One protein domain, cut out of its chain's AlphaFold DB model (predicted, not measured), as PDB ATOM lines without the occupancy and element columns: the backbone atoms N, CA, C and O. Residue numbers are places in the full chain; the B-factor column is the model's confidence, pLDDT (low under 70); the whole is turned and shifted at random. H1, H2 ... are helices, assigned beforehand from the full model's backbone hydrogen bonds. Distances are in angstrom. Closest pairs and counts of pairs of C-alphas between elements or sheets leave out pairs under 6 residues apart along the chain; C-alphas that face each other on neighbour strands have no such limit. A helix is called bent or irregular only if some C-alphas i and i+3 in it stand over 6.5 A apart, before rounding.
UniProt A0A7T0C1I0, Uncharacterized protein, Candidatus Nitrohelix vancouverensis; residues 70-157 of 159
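This is residues 70 to 157 of the 159 residues of an uncharacterized protein of Candidatus Nitrohelix vancouverensis (UniProt A0A7T0C1I0). Two helices, H1 and H2, cross steeply as the core of a small helical domain; H3 folds back after the last turn of H2, and the short H5 packs on both H2 and H3. H4 sits off to one side of this group, touching no other helix, and an unnamed stretch from residue 144 to residue 152 leads from it to H5. The printed part has 88 residues with five named helices, in the order H1, H2, H3, H4, H5, and no named strand, and its class is all helix. It is compact, with a radius of gyration of the C-alphas of 12.5 A, and the C-alphas span 36 by 28 by 21 A along their three main axes.

The longest helix, H2, residues 97 to 119, has its centre nearest to the mean of the C-alphas, 5.4 A from it. H1, residues 71 to 86, touches H2 with 24 pairs of C-alphas within 8 A, the closest being those of Gly 83 and Ala 107, 4.3 A apart. Their lines stand at a steep tilt of 56 degrees, and they run opposite ways. H3, residues 123 to 134, is close to H2 but not clearly touching it: the closest C-alphas, those of Val 116 and Lys 123, are 7.3 A apart. H2 and H3 run opposite ways at a steep tilt of 39 degrees. H1 and H3 only just touch, with 3 pairs of C-alphas within 8 A, through residues 72 to 73 of H1 and residues 129 to 133 of H3 alone. Their closest C-alphas are those of Met 73 and Leu 129, 6.5 A apart, and their lines are about perpendicular, at 86 degrees. H5, residues 153 to 156, touches H2 at residues 108 to 112 alone, where the closest C-alphas are those of Cys 109 and Leu 153, 6.7 A apart. H5 also touches H3, with the C-alphas of Gln 130 and Leu 153 closest at 6.5 A. H1 and H5 are apart. H4, residues 138 to 143, is apart from H1, H2, H3 and H5, and its centre is the farthest from the mean of the C-alphas, at 14.1 A. In the backbones of H1, H2 and H3 every O i to N i+4 pair is within hydrogen-bond range; in H4 it is 1 of 2, and H5 is too short for such a pair.

H2 has 23 residues, Asn 97 to Glu 119, and measures 32.2 A from first to last C-alpha. H1, Ser 71 to Val 86, is 22.4 A long and begins at C-alpha 71, (-22.993, 283.394, -45.312). H3, Lys 123 to Asn 134, is 16.5 A long, with C-alpha 123 at (-12.969, 294.657, -39.183). H4, Arg 138 to Arg 143, is 9.0 A long. H5, Leu 153 to Asp 156, is 5.4 A long and ends at C-alpha 156, (-1.316, 289.173, -41.487). None of the five helices is bent or irregular.

The two C-alphas farthest apart are those of Gly 95 and Gly 120, at 37.2 A, while the first and last printed C-alphas, those of Asp 70 and Cys 157, are 21.5 A apart. The printed part has no cut. The links from H2 to H3 and from H3 to H4 are tight, with 3 residues each. Those from H1 to H2, with 10 residues, and from H4 to H5, with 9, are short but not tight, and no link is long. The mean pLDDT of the printed part is 89.6; residues 90 to 99, of which 97 to 99 belong to H2, are under 70.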
ATOM      1  N   ASP A  70     -22.122 279.834 -42.071       93.44
ATOM      2  CA  ASP A  70     -22.538 281.223 -42.189       93.44
ATOM      3  C   ASP A  70     -22.265 281.785 -43.596       93.44
ATOM      4  O   ASP A  70     -21.346 281.367 -44.310       93.44
ATOM      5  N   SER A  71     -23.092 282.747 -44.004       93.31
ATOM      6  CA  SER A  71     -22.993 283.394 -45.312       93.31
ATOM      7  C   SER A  71     -21.638 284.069 -45.554       93.31
ATOM      8  O   SER A  71     -21.094 283.931 -46.652       93.31
ATOM      9  N   LEU A  72     -21.051 284.707 -44.537       96.00
ATOM     10  CA  LEU A  72     -19.752 285.367 -44.636       96.00
ATOM     11  C   LEU A  72     -18.625 284.342 -44.795       96.00
ATOM     12  O   LEU A  72     -17.726 284.534 -45.611       96.00
ATOM     13  N   MET A  73     -18.709 283.210 -44.089       96.38
ATOM     14  CA  MET A  73     -17.757 282.103 -44.232       96.38
ATOM     15  C   MET A  73     -17.794 281.501 -45.642       96.38
ATOM     16  O   MET A  73     -16.744 281.251 -46.241       96.38
ATOM     17  N   LYS A  74     -18.991 281.310 -46.209       95.19
ATOM     18  CA  LYS A  74     -19.142 280.866 -47.604       95.19
ATOM     19  C   LYS A  74     -18.558 281.890 -48.568       95.19
ATOM     20  O   LYS A  74     -17.783 281.524 -49.445       95.19
ATOM     21  N   GLN A  75     -18.888 283.168 -48.396       95.81
ATOM     22  CA  GLN A  75     -18.386 284.231 -49.263       95.81
ATOM     23  C   GLN A  75     -16.855 284.327 -49.214       95.81
ATOM     24  O   GLN A  75     -16.214 284.416 -50.261       95.81
ATOM     25  N   TYR A  76     -16.261 284.207 -48.023       97.31
ATOM     26  CA  TYR A  76     -14.815 284.096 -47.853       97.31
ATOM     27  C   TYR A  76     -14.239 282.910 -48.632       97.31
ATOM     28  O   TYR A  76     -13.244 283.072 -49.330       97.31
ATOM     29  N   ALA A  77     -14.863 281.730 -48.553       96.38
ATOM     30  CA  ALA A  77     -14.406 280.526 -49.246       96.38
ATOM     31  C   ALA A  77     -14.319 280.734 -50.773       96.38
ATOM     32  O   ALA A  77     -13.309 280.388 -51.393       96.38
ATOM     33  N   TYR A  78     -15.331 281.362 -51.378       95.81
ATOM     34  CA  TYR A  78     -15.306 281.697 -52.806       95.81
ATOM     35  C   TYR A  78     -14.263 282.770 -53.133       95.81
ATOM     36  O   TYR A  78     -13.533 282.646 -54.122       95.81
ATOM     37  N   TYR A  79     -14.145 283.805 -52.297       97.31
ATOM     38  CA  TYR A  79     -13.114 284.823 -52.470       97.31
ATOM     39  C   TYR A  79     -11.700 284.254 -52.327       97.31
ATOM     40  O   TYR A  79     -10.821 284.649 -53.083       97.31
ATOM     41  N   TYR A  80     -11.474 283.282 -51.447       97.00
ATOM     42  CA  TYR A  80     -10.192 282.593 -51.313       97.00
ATOM     43  C   TYR A  80      -9.811 281.850 -52.597       97.00
ATOM     44  O   TYR A  80      -8.692 281.999 -53.089       97.00
ATOM     45  N   GLU A  81     -10.737 281.095 -53.193       95.69
ATOM     46  CA  GLU A  81     -10.470 280.389 -54.453       95.69
ATOM     47  C   GLU A  81     -10.269 281.363 -55.627       95.69
ATOM     48  O   GLU A  81      -9.397 281.147 -56.471       95.69
ATOM     49  N   CYS A  82     -10.978 282.494 -55.652       96.12
ATOM     50  CA  CYS A  82     -10.654 283.559 -56.601       96.12
ATOM     51  C   CYS A  82      -9.265 284.165 -56.336       96.12
ATOM     52  O   CYS A  82      -8.486 284.366 -57.268       96.12
ATOM     53  N   GLY A  83      -8.905 284.373 -55.069       95.62
ATOM     54  CA  GLY A  83      -7.576 284.813 -54.657       95.62
ATOM     55  C   GLY A  83      -6.491 283.890 -55.194       95.62
ATOM     56  O   GLY A  83      -5.506 284.373 -55.745       95.62
ATOM     57  N   ARG A  84      -6.706 282.567 -55.159       94.56
ATOM     58  CA  ARG A  84      -5.788 281.580 -55.753       94.56
ATOM     59  C   ARG A  84      -5.576 281.786 -57.254       94.56
ATOM     60  O   ARG A  84      -4.445 281.637 -57.712       94.56
ATOM     61  N   HIS A  85      -6.612 282.153 -58.009       94.38
ATOM     62  CA  HIS A  85      -6.479 282.527 -59.425       94.38
ATOM     63  C   HIS A  85      -5.699 283.829 -59.616       94.38
ATOM     64  O   HIS A  85      -4.817 283.892 -60.474       94.38
ATOM     65  N   VAL A  86      -5.983 284.843 -58.796       94.44
ATOM     66  CA  VAL A  86      -5.323 286.157 -58.866       94.44
ATOM     67  C   VAL A  86      -3.829 286.063 -58.564       94.44
ATOM     68  O   VAL A  86      -3.028 286.713 -59.231       94.44
ATOM     69  N   VAL A  87      -3.432 285.239 -57.591       91.25
ATOM     70  CA  VAL A  87      -2.015 285.072 -57.224       91.25
ATOM     71  C   VAL A  87      -1.288 284.036 -58.092       91.25
ATOM     72  O   VAL A  87      -0.081 283.852 -57.953       91.25
ATOM     73  N   GLY A  88      -2.003 283.354 -58.997       86.62
ATOM     74  CA  GLY A  88      -1.449 282.317 -59.876       86.62
ATOM     75  C   GLY A  88      -1.188 280.964 -59.194       86.62
ATOM     76  O   GLY A  88      -0.509 280.115 -59.767       86.62
ATOM     77  N   ASN A  89      -1.754 280.723 -58.004       74.19
ATOM     78  CA  ASN A  89      -1.594 279.504 -57.188       74.19
ATOM     79  C   ASN A  89      -2.461 278.310 -57.664       74.19
ATOM     80  O   ASN A  89      -2.754 277.362 -56.926       74.19
ATOM     81  N   THR A  90      -2.946 278.360 -58.899       67.88
ATOM     82  CA  THR A  90      -3.701 277.277 -59.548       67.88
ATOM     83  C   THR A  90      -2.827 276.447 -60.491       67.88
ATOM     84  O   THR A  90      -3.232 275.366 -60.920       67.88
ATOM     85  N   LEU A  91      -1.604 276.910 -60.776       57.12
ATOM     86  CA  LEU A  91      -0.625 276.248 -61.631       57.12
ATOM     87  C   LEU A  91       0.425 275.547 -60.757       57.12
ATOM     88  O   LEU A  91       1.207 276.222 -60.108       57.12
ATOM     89  N   ARG A  92       0.401 274.203 -60.747       50.03
ATOM     90  CA  ARG A  92       1.390 273.260 -60.167       50.03
ATOM     91  C   ARG A  92       2.154 273.750 -58.926       50.03
ATOM     92  O   ARG A  92       3.099 274.520 -59.017       50.03
ATOM     93  N   ASP A  93       1.837 273.134 -57.789       48.94
ATOM     94  CA  ASP A  93       2.721 273.082 -56.626       48.94
ATOM     95  C   ASP A  93       4.105 272.573 -57.081       48.94
ATOM     96  O   ASP A  93       4.248 271.432 -57.531       48.94
ATOM     97  N   ASN A  94       5.122 273.438 -57.061       45.38
ATOM     98  CA  ASN A  94       6.452 273.148 -57.608       45.38
ATOM     99  C   ASN A  94       7.287 272.229 -56.692       45.38
ATOM    100  O   ASN A  94       8.499 272.118 -56.855       45.38
ATOM    101  N   GLY A  95       6.655 271.557 -55.724       45.59
ATOM    102  CA  GLY A  95       7.312 270.656 -54.775       45.59
ATOM    103  C   GLY A  95       8.026 271.372 -53.623       45.59
ATOM    104  O   GLY A  95       8.649 270.714 -52.790       45.59
ATOM    105  N   HIS A  96       7.924 272.701 -53.540       49.78
ATOM    106  CA  HIS A  96       8.443 273.496 -52.432       49.78
ATOM    107  C   HIS A  96       7.308 273.885 -51.482       49.78
ATOM    108  O   HIS A  96       6.652 274.909 -51.650       49.78
ATOM    109  N   ASN A  97       7.124 273.087 -50.425       54.84
ATOM    110  CA  ASN A  97       6.070 273.284 -49.418       54.84
ATOM    111  C   ASN A  97       6.018 274.715 -48.838       54.84
ATOM    112  O   ASN A  97       4.952 275.179 -48.455       54.84
ATOM    113  N   TYR A  98       7.151 275.424 -48.764       52.69
ATOM    114  CA  TYR A  98       7.202 276.813 -48.287       52.69
ATOM    115  C   TYR A  98       6.547 277.808 -49.259       52.69
ATOM    116  O   TYR A  98       5.798 278.683 -48.826       52.69
ATOM    117  N   GLU A  99       6.781 277.656 -50.567       54.75
ATOM    118  CA  GLU A  99       6.141 278.493 -51.592       54.75
ATOM    119  C   GLU A  99       4.623 278.274 -51.588       54.75
ATOM    120  O   GLU A  99       3.863 279.235 -51.698       54.75
ATOM    121  N   SER A 100       4.186 277.036 -51.334       73.69
ATOM    122  CA  SER A 100       2.774 276.671 -51.175       73.69
ATOM    123  C   SER A 100       2.103 277.425 -50.010       73.69
ATOM    124  O   SER A 100       1.024 277.992 -50.182       73.69
ATOM    125  N   TRP A 101       2.765 277.555 -48.849       83.19
ATOM    126  CA  TRP A 101       2.212 278.289 -47.695       83.19
ATOM    127  C   TRP A 101       2.114 279.799 -47.909       83.19
ATOM    128  O   TRP A 101       1.101 280.401 -47.549       83.19
ATOM    129  N   ASN A 102       3.127 280.417 -48.520       86.88
ATOM    130  CA  ASN A 102       3.065 281.845 -48.838       86.88
ATOM    131  C   ASN A 102       1.910 282.143 -49.806       86.88
ATOM    132  O   ASN A 102       1.167 283.101 -49.619       86.88
ATOM    133  N   GLN A 103       1.710 281.287 -50.808       88.19
ATOM    134  CA  GLN A 103       0.610 281.434 -51.759       88.19
ATOM    135  C   GLN A 103      -0.773 281.241 -51.118       88.19
ATOM    136  O   GLN A 103      -1.731 281.912 -51.502       88.19
ATOM    137  N   VAL A 104      -0.886 280.355 -50.123       91.44
ATOM    138  CA  VAL A 104      -2.105 280.209 -49.312       91.44
ATOM    139  C   VAL A 104      -2.401 281.503 -48.548       91.44
ATOM    140  O   VAL A 104      -3.513 282.011 -48.657       91.44
ATOM    141  N   SER A 105      -1.403 282.075 -47.868       93.88
ATOM    142  CA  SER A 105      -1.552 283.334 -47.123       93.88
ATOM    143  C   SER A 105      -1.912 284.516 -48.034       93.88
ATOM    144  O   SER A 105      -2.793 285.308 -47.703       93.88
ATOM    145  N   LEU A 106      -1.313 284.612 -49.227       94.44
ATOM    146  CA  LEU A 106      -1.679 285.650 -50.197       94.44
ATOM    147  C   LEU A 106      -3.133 285.513 -50.674       94.44
ATOM    148  O   LEU A 106      -3.818 286.526 -50.822       94.44
ATOM    149  N   ALA A 107      -3.618 284.286 -50.886       95.56
ATOM    150  CA  ALA A 107      -5.015 284.045 -51.236       95.56
ATOM    151  C   ALA A 107      -5.972 284.394 -50.080       95.56
ATOM    152  O   ALA A 107      -7.009 285.011 -50.326       95.56
ATOM    153  N   ASP A 108      -5.605 284.078 -48.832       97.38
ATOM    154  CA  ASP A 108      -6.347 284.489 -47.630       97.38
ATOM    155  C   ASP A 108      -6.455 286.016 -47.531       97.38
ATOM    156  O   ASP A 108      -7.547 286.567 -47.375       97.38
ATOM    157  N   CYS A 109      -5.339 286.721 -47.713       97.31
ATOM    158  CA  CYS A 109      -5.329 288.177 -47.644       97.31
ATOM    159  C   CYS A 109      -6.050 288.848 -48.801       97.31
ATOM    160  O   CYS A 109      -6.688 289.886 -48.599       97.31
ATOM    161  N   TRP A 110      -6.001 288.264 -49.997       96.31
ATOM    162  CA  TRP A 110      -6.820 288.735 -51.102       96.31
ATOM    163  C   TRP A 110      -8.309 288.602 -50.762       96.31
ATOM    164  O   TRP A 110      -9.059 289.563 -50.929       96.31
ATOM    165  N   ALA A 111      -8.724 287.463 -50.201       97.19
ATOM    166  CA  ALA A 111     -10.113 287.232 -49.824       97.19
ATOM    167  C   ALA A 111     -10.606 288.202 -48.745       97.19
ATOM    168  O   ALA A 111     -11.635 288.857 -48.929       97.19
ATOM    169  N   ALA A 112      -9.843 288.359 -47.661       97.94
ATOM    170  CA  ALA A 112     -10.167 289.296 -46.588       97.94
ATOM    171  C   ALA A 112     -10.265 290.743 -47.107       97.94
ATOM    172  O   ALA A 112     -11.228 291.449 -46.812       97.94
ATOM    173  N   SER A 113      -9.327 291.161 -47.966       96.62
ATOM    174  CA  SER A 113      -9.351 292.498 -48.573       96.62
ATOM    175  C   SER A 113     -10.595 292.720 -49.433       96.62
ATOM    176  O   SER A 113     -11.143 293.820 -49.451       96.62
ATOM    177  N   LYS A 114     -11.073 291.695 -50.150       95.75
ATOM    178  CA  LYS A 114     -12.291 291.805 -50.964       95.75
ATOM    179  C   LYS A 114     -13.545 291.931 -50.112       95.75
ATOM    180  O   LYS A 114     -14.380 292.768 -50.442       95.75
ATOM    181  N   LEU A 115     -13.638 291.193 -49.009       96.38
ATOM    182  CA  LEU A 115     -14.734 291.355 -48.052       96.38
ATOM    183  C   LEU A 115     -14.778 292.780 -47.485       96.38
ATOM    184  O   LEU A 115     -15.825 293.420 -47.512       96.38
ATOM    185  N   VAL A 116     -13.640 293.329 -47.057       96.75
ATOM    186  CA  VAL A 116     -13.607 294.687 -46.486       96.75
ATOM    187  C   VAL A 116     -13.875 295.755 -47.550       96.75
ATOM    188  O   VAL A 116     -14.748 296.602 -47.385       96.75
ATOM    189  N   ILE A 117     -13.157 295.719 -48.676       94.69
ATOM    190  CA  ILE A 117     -13.182 296.805 -49.670       94.69
ATOM    191  C   ILE A 117     -14.416 296.735 -50.575       94.69
ATOM    192  O   ILE A 117     -14.964 297.771 -50.943       94.69
ATOM    193  N   SER A 118     -14.811 295.534 -51.013       92.00
ATOM    194  CA  SER A 118     -15.883 295.363 -52.009       92.00
ATOM    195  C   SER A 118     -17.245 295.137 -51.361       92.00
ATOM    196  O   SER A 118     -18.235 295.655 -51.867       92.00
ATOM    197  N   GLU A 119     -17.292 294.405 -50.246       94.00
ATOM    198  CA  GLU A 119     -18.547 294.072 -49.557       94.00
ATOM    199  C   GLU A 119     -18.823 294.977 -48.347       94.00
ATOM    200  O   GLU A 119     -19.930 294.969 -47.814       94.00
ATOM    201  N   GLY A 120     -17.844 295.782 -47.914       95.69
ATOM    202  CA  GLY A 120     -17.992 296.674 -46.763       95.69
ATOM    203  C   GLY A 120     -18.060 295.942 -45.422       95.69
ATOM    204  O   GLY A 120     -18.610 296.487 -44.466       95.69
ATOM    205  N   VAL A 121     -17.536 294.714 -45.350       97.06
ATOM    206  CA  VAL A 121     -17.477 293.929 -44.109       97.06
ATOM    207  C   VAL A 121     -16.581 294.647 -43.102       97.06
ATOM    208  O   VAL A 121     -15.479 295.085 -43.442       97.06
ATOM    209  N   SER A 122     -17.064 294.792 -41.867       97.31
ATOM    210  CA  SER A 122     -16.323 295.485 -40.814       97.31
ATOM    211  C   SER A 122     -15.112 294.673 -40.358       97.31
ATOM    212  O   SER A 122     -15.050 293.453 -40.525       97.31
ATOM    213  N   LYS A 123     -14.135 295.342 -39.743       96.06
ATOM    214  CA  LYS A 123     -12.969 294.657 -39.183       96.06
ATOM    215  C   LYS A 123     -13.382 293.677 -38.082       96.06
ATOM    216  O   LYS A 123     -12.851 292.573 -38.022       96.06
ATOM    217  N   GLU A 124     -14.349 294.061 -37.258       97.19
ATOM    218  CA  GLU A 124     -14.911 293.237 -36.191       97.19
ATOM    219  C   GLU A 124     -15.560 291.957 -36.747       97.19
ATOM    220  O   GLU A 124     -15.370 290.873 -36.194       97.19
ATOM    221  N   ASP A 125     -16.254 292.049 -37.884       97.88
ATOM    222  CA  ASP A 125     -16.823 290.877 -38.560       97.88
ATOM    223  C   ASP A 125     -15.733 289.969 -39.156       97.88
ATOM    224  O   ASP A 125     -15.883 288.746 -39.153       97.88
ATOM    225  N   ILE A 126     -14.604 290.528 -39.617       98.00
ATOM    226  CA  ILE A 126     -13.439 289.724 -40.028       98.00
ATOM    227  C   ILE A 126     -12.802 289.010 -38.825       98.00
ATOM    228  O   ILE A 126     -12.401 287.851 -38.947       98.00
ATOM    229  N   GLU A 127     -12.742 289.648 -37.653       97.56
ATOM    230  CA  GLU A 127     -12.269 289.015 -36.411       97.56
ATOM    231  C   GLU A 127     -13.195 287.874 -35.952       97.56
ATOM    232  O   GLU A 127     -12.734 286.822 -35.492       97.56
ATOM    233  N   ALA A 128     -14.508 288.039 -36.125       97.88
ATOM    234  CA  ALA A 128     -15.471 286.969 -35.884       97.88
ATOM    235  C   ALA A 128     -15.298 285.824 -36.897       97.88
ATOM    236  O   ALA A 128     -15.227 284.658 -36.503       97.88
ATOM    237  N   LEU A 129     -15.157 286.143 -38.188       97.94
ATOM    238  CA  LEU A 129     -14.929 285.166 -39.253       97.94
ATOM    239  C   LEU A 129     -13.659 284.339 -39.015       97.94
ATOM    240  O   LEU A 129     -13.716 283.113 -39.098       97.94
ATOM    241  N   GLN A 130     -12.519 284.967 -38.703       97.50
ATOM    242  CA  GLN A 130     -11.283 284.217 -38.438       97.50
ATOM    243  C   GLN A 130     -11.436 283.289 -37.227       97.50
ATOM    244  O   GLN A 130     -10.898 282.186 -37.238       97.50
ATOM    245  N   THR A 131     -12.189 283.709 -36.203       97.62
ATOM    246  CA  THR A 131     -12.443 282.887 -35.014       97.62
ATOM    247  C   THR A 131     -13.221 281.642 -35.416       97.62
ATOM    248  O   THR A 131     -12.774 280.533 -35.141       97.62
ATOM    249  N   GLN A 132     -14.304 281.811 -36.182       97.12
ATOM    250  CA  GLN A 132     -15.090 280.690 -36.696       97.12
ATOM    251  C   GLN A 132     -14.256 279.738 -37.564       97.12
ATOM    252  O   GLN A 132     -14.370 278.525 -37.419       97.12
ATOM    253  N   LEU A 133     -13.406 280.265 -38.454       97.12
ATOM    254  CA  LEU A 133     -12.532 279.448 -39.304       97.12
ATOM    255  C   LEU A 133     -11.505 278.656 -38.474       97.12
ATOM    256  O   LEU A 133     -11.251 277.486 -38.756       97.12
ATOM    257  N   ASN A 134     -10.936 279.270 -37.436       97.62
ATOM    258  CA  ASN A 134      -9.967 278.626 -36.547       97.62
ATOM    259  C   ASN A 134     -10.598 277.571 -35.625       97.62
ATOM    260  O   ASN A 134      -9.899 276.662 -35.180       97.62
ATOM    261  N   GLU A 135     -11.898 277.677 -35.355       97.06
ATOM    262  CA  GLU A 135     -12.677 276.705 -34.578       97.06
ATOM    263  C   GLU A 135     -13.198 275.532 -35.422       97.06
ATOM    264  O   GLU A 135     -13.753 274.582 -34.870       97.06
ATOM    265  N   MET A 136     -13.026 275.562 -36.749       96.25
ATOM    266  CA  MET A 136     -13.479 274.474 -37.612       96.25
ATOM    267  C   MET A 136     -12.764 273.159 -37.294       96.25
ATOM    268  O   MET A 136     -11.533 273.069 -37.273       96.25
ATOM    269  N   GLU A 137     -13.558 272.100 -37.177       95.88
ATOM    270  CA  GLU A 137     -13.065 270.735 -37.050       95.88
ATOM    271  C   GLU A 137     -12.412 270.255 -38.352       95.88
ATOM    272  O   GLU A 137     -12.663 270.761 -39.457       95.88
ATOM    273  N   ARG A 138     -11.589 269.208 -38.253       92.88
ATOM    274  CA  ARG A 138     -10.842 268.672 -39.401       92.88
ATOM    275  C   ARG A 138     -11.757 268.231 -40.546       92.88
ATOM    276  O   ARG A 138     -11.419 268.414 -41.716       92.88
ATOM    277  N   GLU A 139     -12.914 267.666 -40.226       94.12
ATOM    278  CA  GLU A 139     -13.921 267.211 -41.185       94.12
ATOM    279  C   GLU A 139     -14.578 268.380 -41.926       94.12
ATOM    280  O   GLU A 139     -14.925 268.246 -43.103       94.12
ATOM    281  N   GLN A 140     -14.727 269.530 -41.264       95.06
ATOM    282  CA  GLN A 140     -15.231 270.747 -41.896       95.06
ATOM    283  C   GLN A 140     -14.159 271.332 -42.821       95.06
ATOM    284  O   GLN A 140     -14.442 271.618 -43.984       95.06
ATOM    285  N   TRP A 141     -12.903 271.392 -42.363       94.00
ATOM    286  CA  TRP A 141     -11.767 271.800 -43.193       94.00
ATOM    287  C   TRP A 141     -11.570 270.925 -44.435       94.00
ATOM    288  O   TRP A 141     -11.165 271.421 -45.487       94.00
ATOM    289  N   ALA A 142     -11.885 269.629 -44.361       92.56
ATOM    290  CA  ALA A 142     -11.827 268.738 -45.521       92.56
ATOM    291  C   ALA A 142     -12.749 269.199 -46.668       92.56
ATOM    292  O   ALA A 142     -12.438 268.954 -47.835       92.56
ATOM    293  N   ARG A 143     -13.835 269.911 -46.338       95.38
ATOM    294  CA  ARG A 143     -14.806 270.496 -47.280       95.38
ATOM    295  C   ARG A 143     -14.544 271.977 -47.566       95.38
ATOM    296  O   ARG A 143     -15.205 272.561 -48.421       95.38
ATOM    297  N   PHE A 144     -13.615 272.602 -46.852       95.38
ATOM    298  CA  PHE A 144     -13.295 274.017 -46.990       95.38
ATOM    299  C   PHE A 144     -12.119 274.231 -47.956       95.38
ATOM    300  O   PHE A 144     -11.246 273.363 -48.038       95.38
ATOM    301  N   PRO A 145     -12.054 275.348 -48.695       93.69
ATOM    302  CA  PRO A 145     -10.932 275.692 -49.565       93.69
ATOM    303  C   PRO A 145      -9.540 275.704 -48.913       93.69
ATOM    304  O   PRO A 145      -9.333 276.177 -47.793       93.69
ATOM    305  N   GLY A 146      -8.543 275.221 -49.660       89.81
ATOM    306  CA  GLY A 146      -7.143 275.207 -49.215       89.81
ATOM    307  C   GLY A 146      -6.812 274.158 -48.136       89.81
ATOM    308  O   GLY A 146      -7.616 273.254 -47.877       89.81
ATOM    309  N   PRO A 147      -5.596 274.212 -47.558       90.25
ATOM    310  CA  PRO A 147      -5.162 273.325 -46.478       90.25
ATOM    311  C   PRO A 147      -5.663 273.793 -45.102       90.25
ATOM    312  O   PRO A 147      -5.951 274.973 -44.909       90.25
ATOM    313  N   VAL A 148      -5.697 272.877 -44.126       91.81
ATOM    314  CA  VAL A 148      -5.941 273.211 -42.707       91.81
ATOM    315  C   VAL A 148      -4.863 274.181 -42.228       91.81
ATOM    316  O   VAL A 148      -3.675 273.910 -42.413       91.81
ATOM    317  N   ARG A 149      -5.271 275.288 -41.605       93.00
ATOM    318  CA  ARG A 149      -4.366 276.341 -41.129       93.00
ATOM    319  C   ARG A 149      -5.008 277.170 -40.025       93.00
ATOM    320  O   ARG A 149      -6.227 277.204 -39.917       93.00
ATOM    321  N   VAL A 150      -4.167 277.841 -39.243       94.38
ATOM    322  CA  VAL A 150      -4.593 278.908 -38.330       94.38
ATOM    323  C   VAL A 150      -4.492 280.227 -39.083       94.38
ATOM    324  O   VAL A 150      -3.491 280.476 -39.754       94.38
ATOM    325  N   LEU A 151      -5.530 281.045 -38.979       94.31
ATOM    326  CA  LEU A 151      -5.657 282.335 -39.639       94.31
ATOM    327  C   LEU A 151      -5.553 283.469 -38.619       94.31
ATOM    328  O   LEU A 151      -6.188 283.416 -37.564       94.31
ATOM    329  N   ASP A 152      -4.805 284.509 -38.970       95.81
ATOM    330  CA  ASP A 152      -4.803 285.802 -38.284       95.81
ATOM    331  C   ASP A 152      -4.979 286.907 -39.337       95.81
ATOM    332  O   ASP A 152      -4.044 287.601 -39.731       95.81
ATOM    333  N   LEU A 153      -6.197 287.005 -39.882       96.50
ATOM    334  CA  LEU A 153      -6.492 287.834 -41.058       96.50
ATOM    335  C   LEU A 153      -6.279 289.322 -40.777       96.50
ATOM    336  O   LEU A 153      -5.865 290.067 -41.658       96.50
ATOM    337  N   VAL A 154      -6.537 289.762 -39.549       94.75
ATOM    338  CA  VAL A 154      -6.379 291.168 -39.160       94.75
ATOM    339  C   VAL A 154      -4.919 291.573 -39.016       94.75
ATOM    340  O   VAL A 154      -4.567 292.726 -39.275       94.75
ATOM    341  N   LYS A 155      -4.064 290.657 -38.564       93.44
ATOM    342  CA  LYS A 155      -2.643 290.937 -38.374       93.44
ATOM    343  C   LYS A 155      -1.842 290.713 -39.649       93.44
ATOM    344  O   LYS A 155      -0.959 291.514 -39.957       93.44
ATOM    345  N   ASP A 156      -2.119 289.619 -40.352       92.31
ATOM    346  CA  ASP A 156      -1.316 289.173 -41.487       92.31
ATOM    347  C   ASP A 156      -1.713 289.900 -42.779       92.31
ATOM    348  O   ASP A 156      -0.880 290.090 -43.670       92.31
ATOM    349  N   CYS A 157      -2.961 290.369 -42.869       93.69
ATOM    350  CA  CYS A 157      -3.478 291.061 -44.041       93.69
ATOM    351  C   CYS A 157      -3.619 292.565 -43.790       93.69
ATOM    352  O   CYS A 157      -3.960 293.023 -42.705       93.69
TER     353      CYS A 157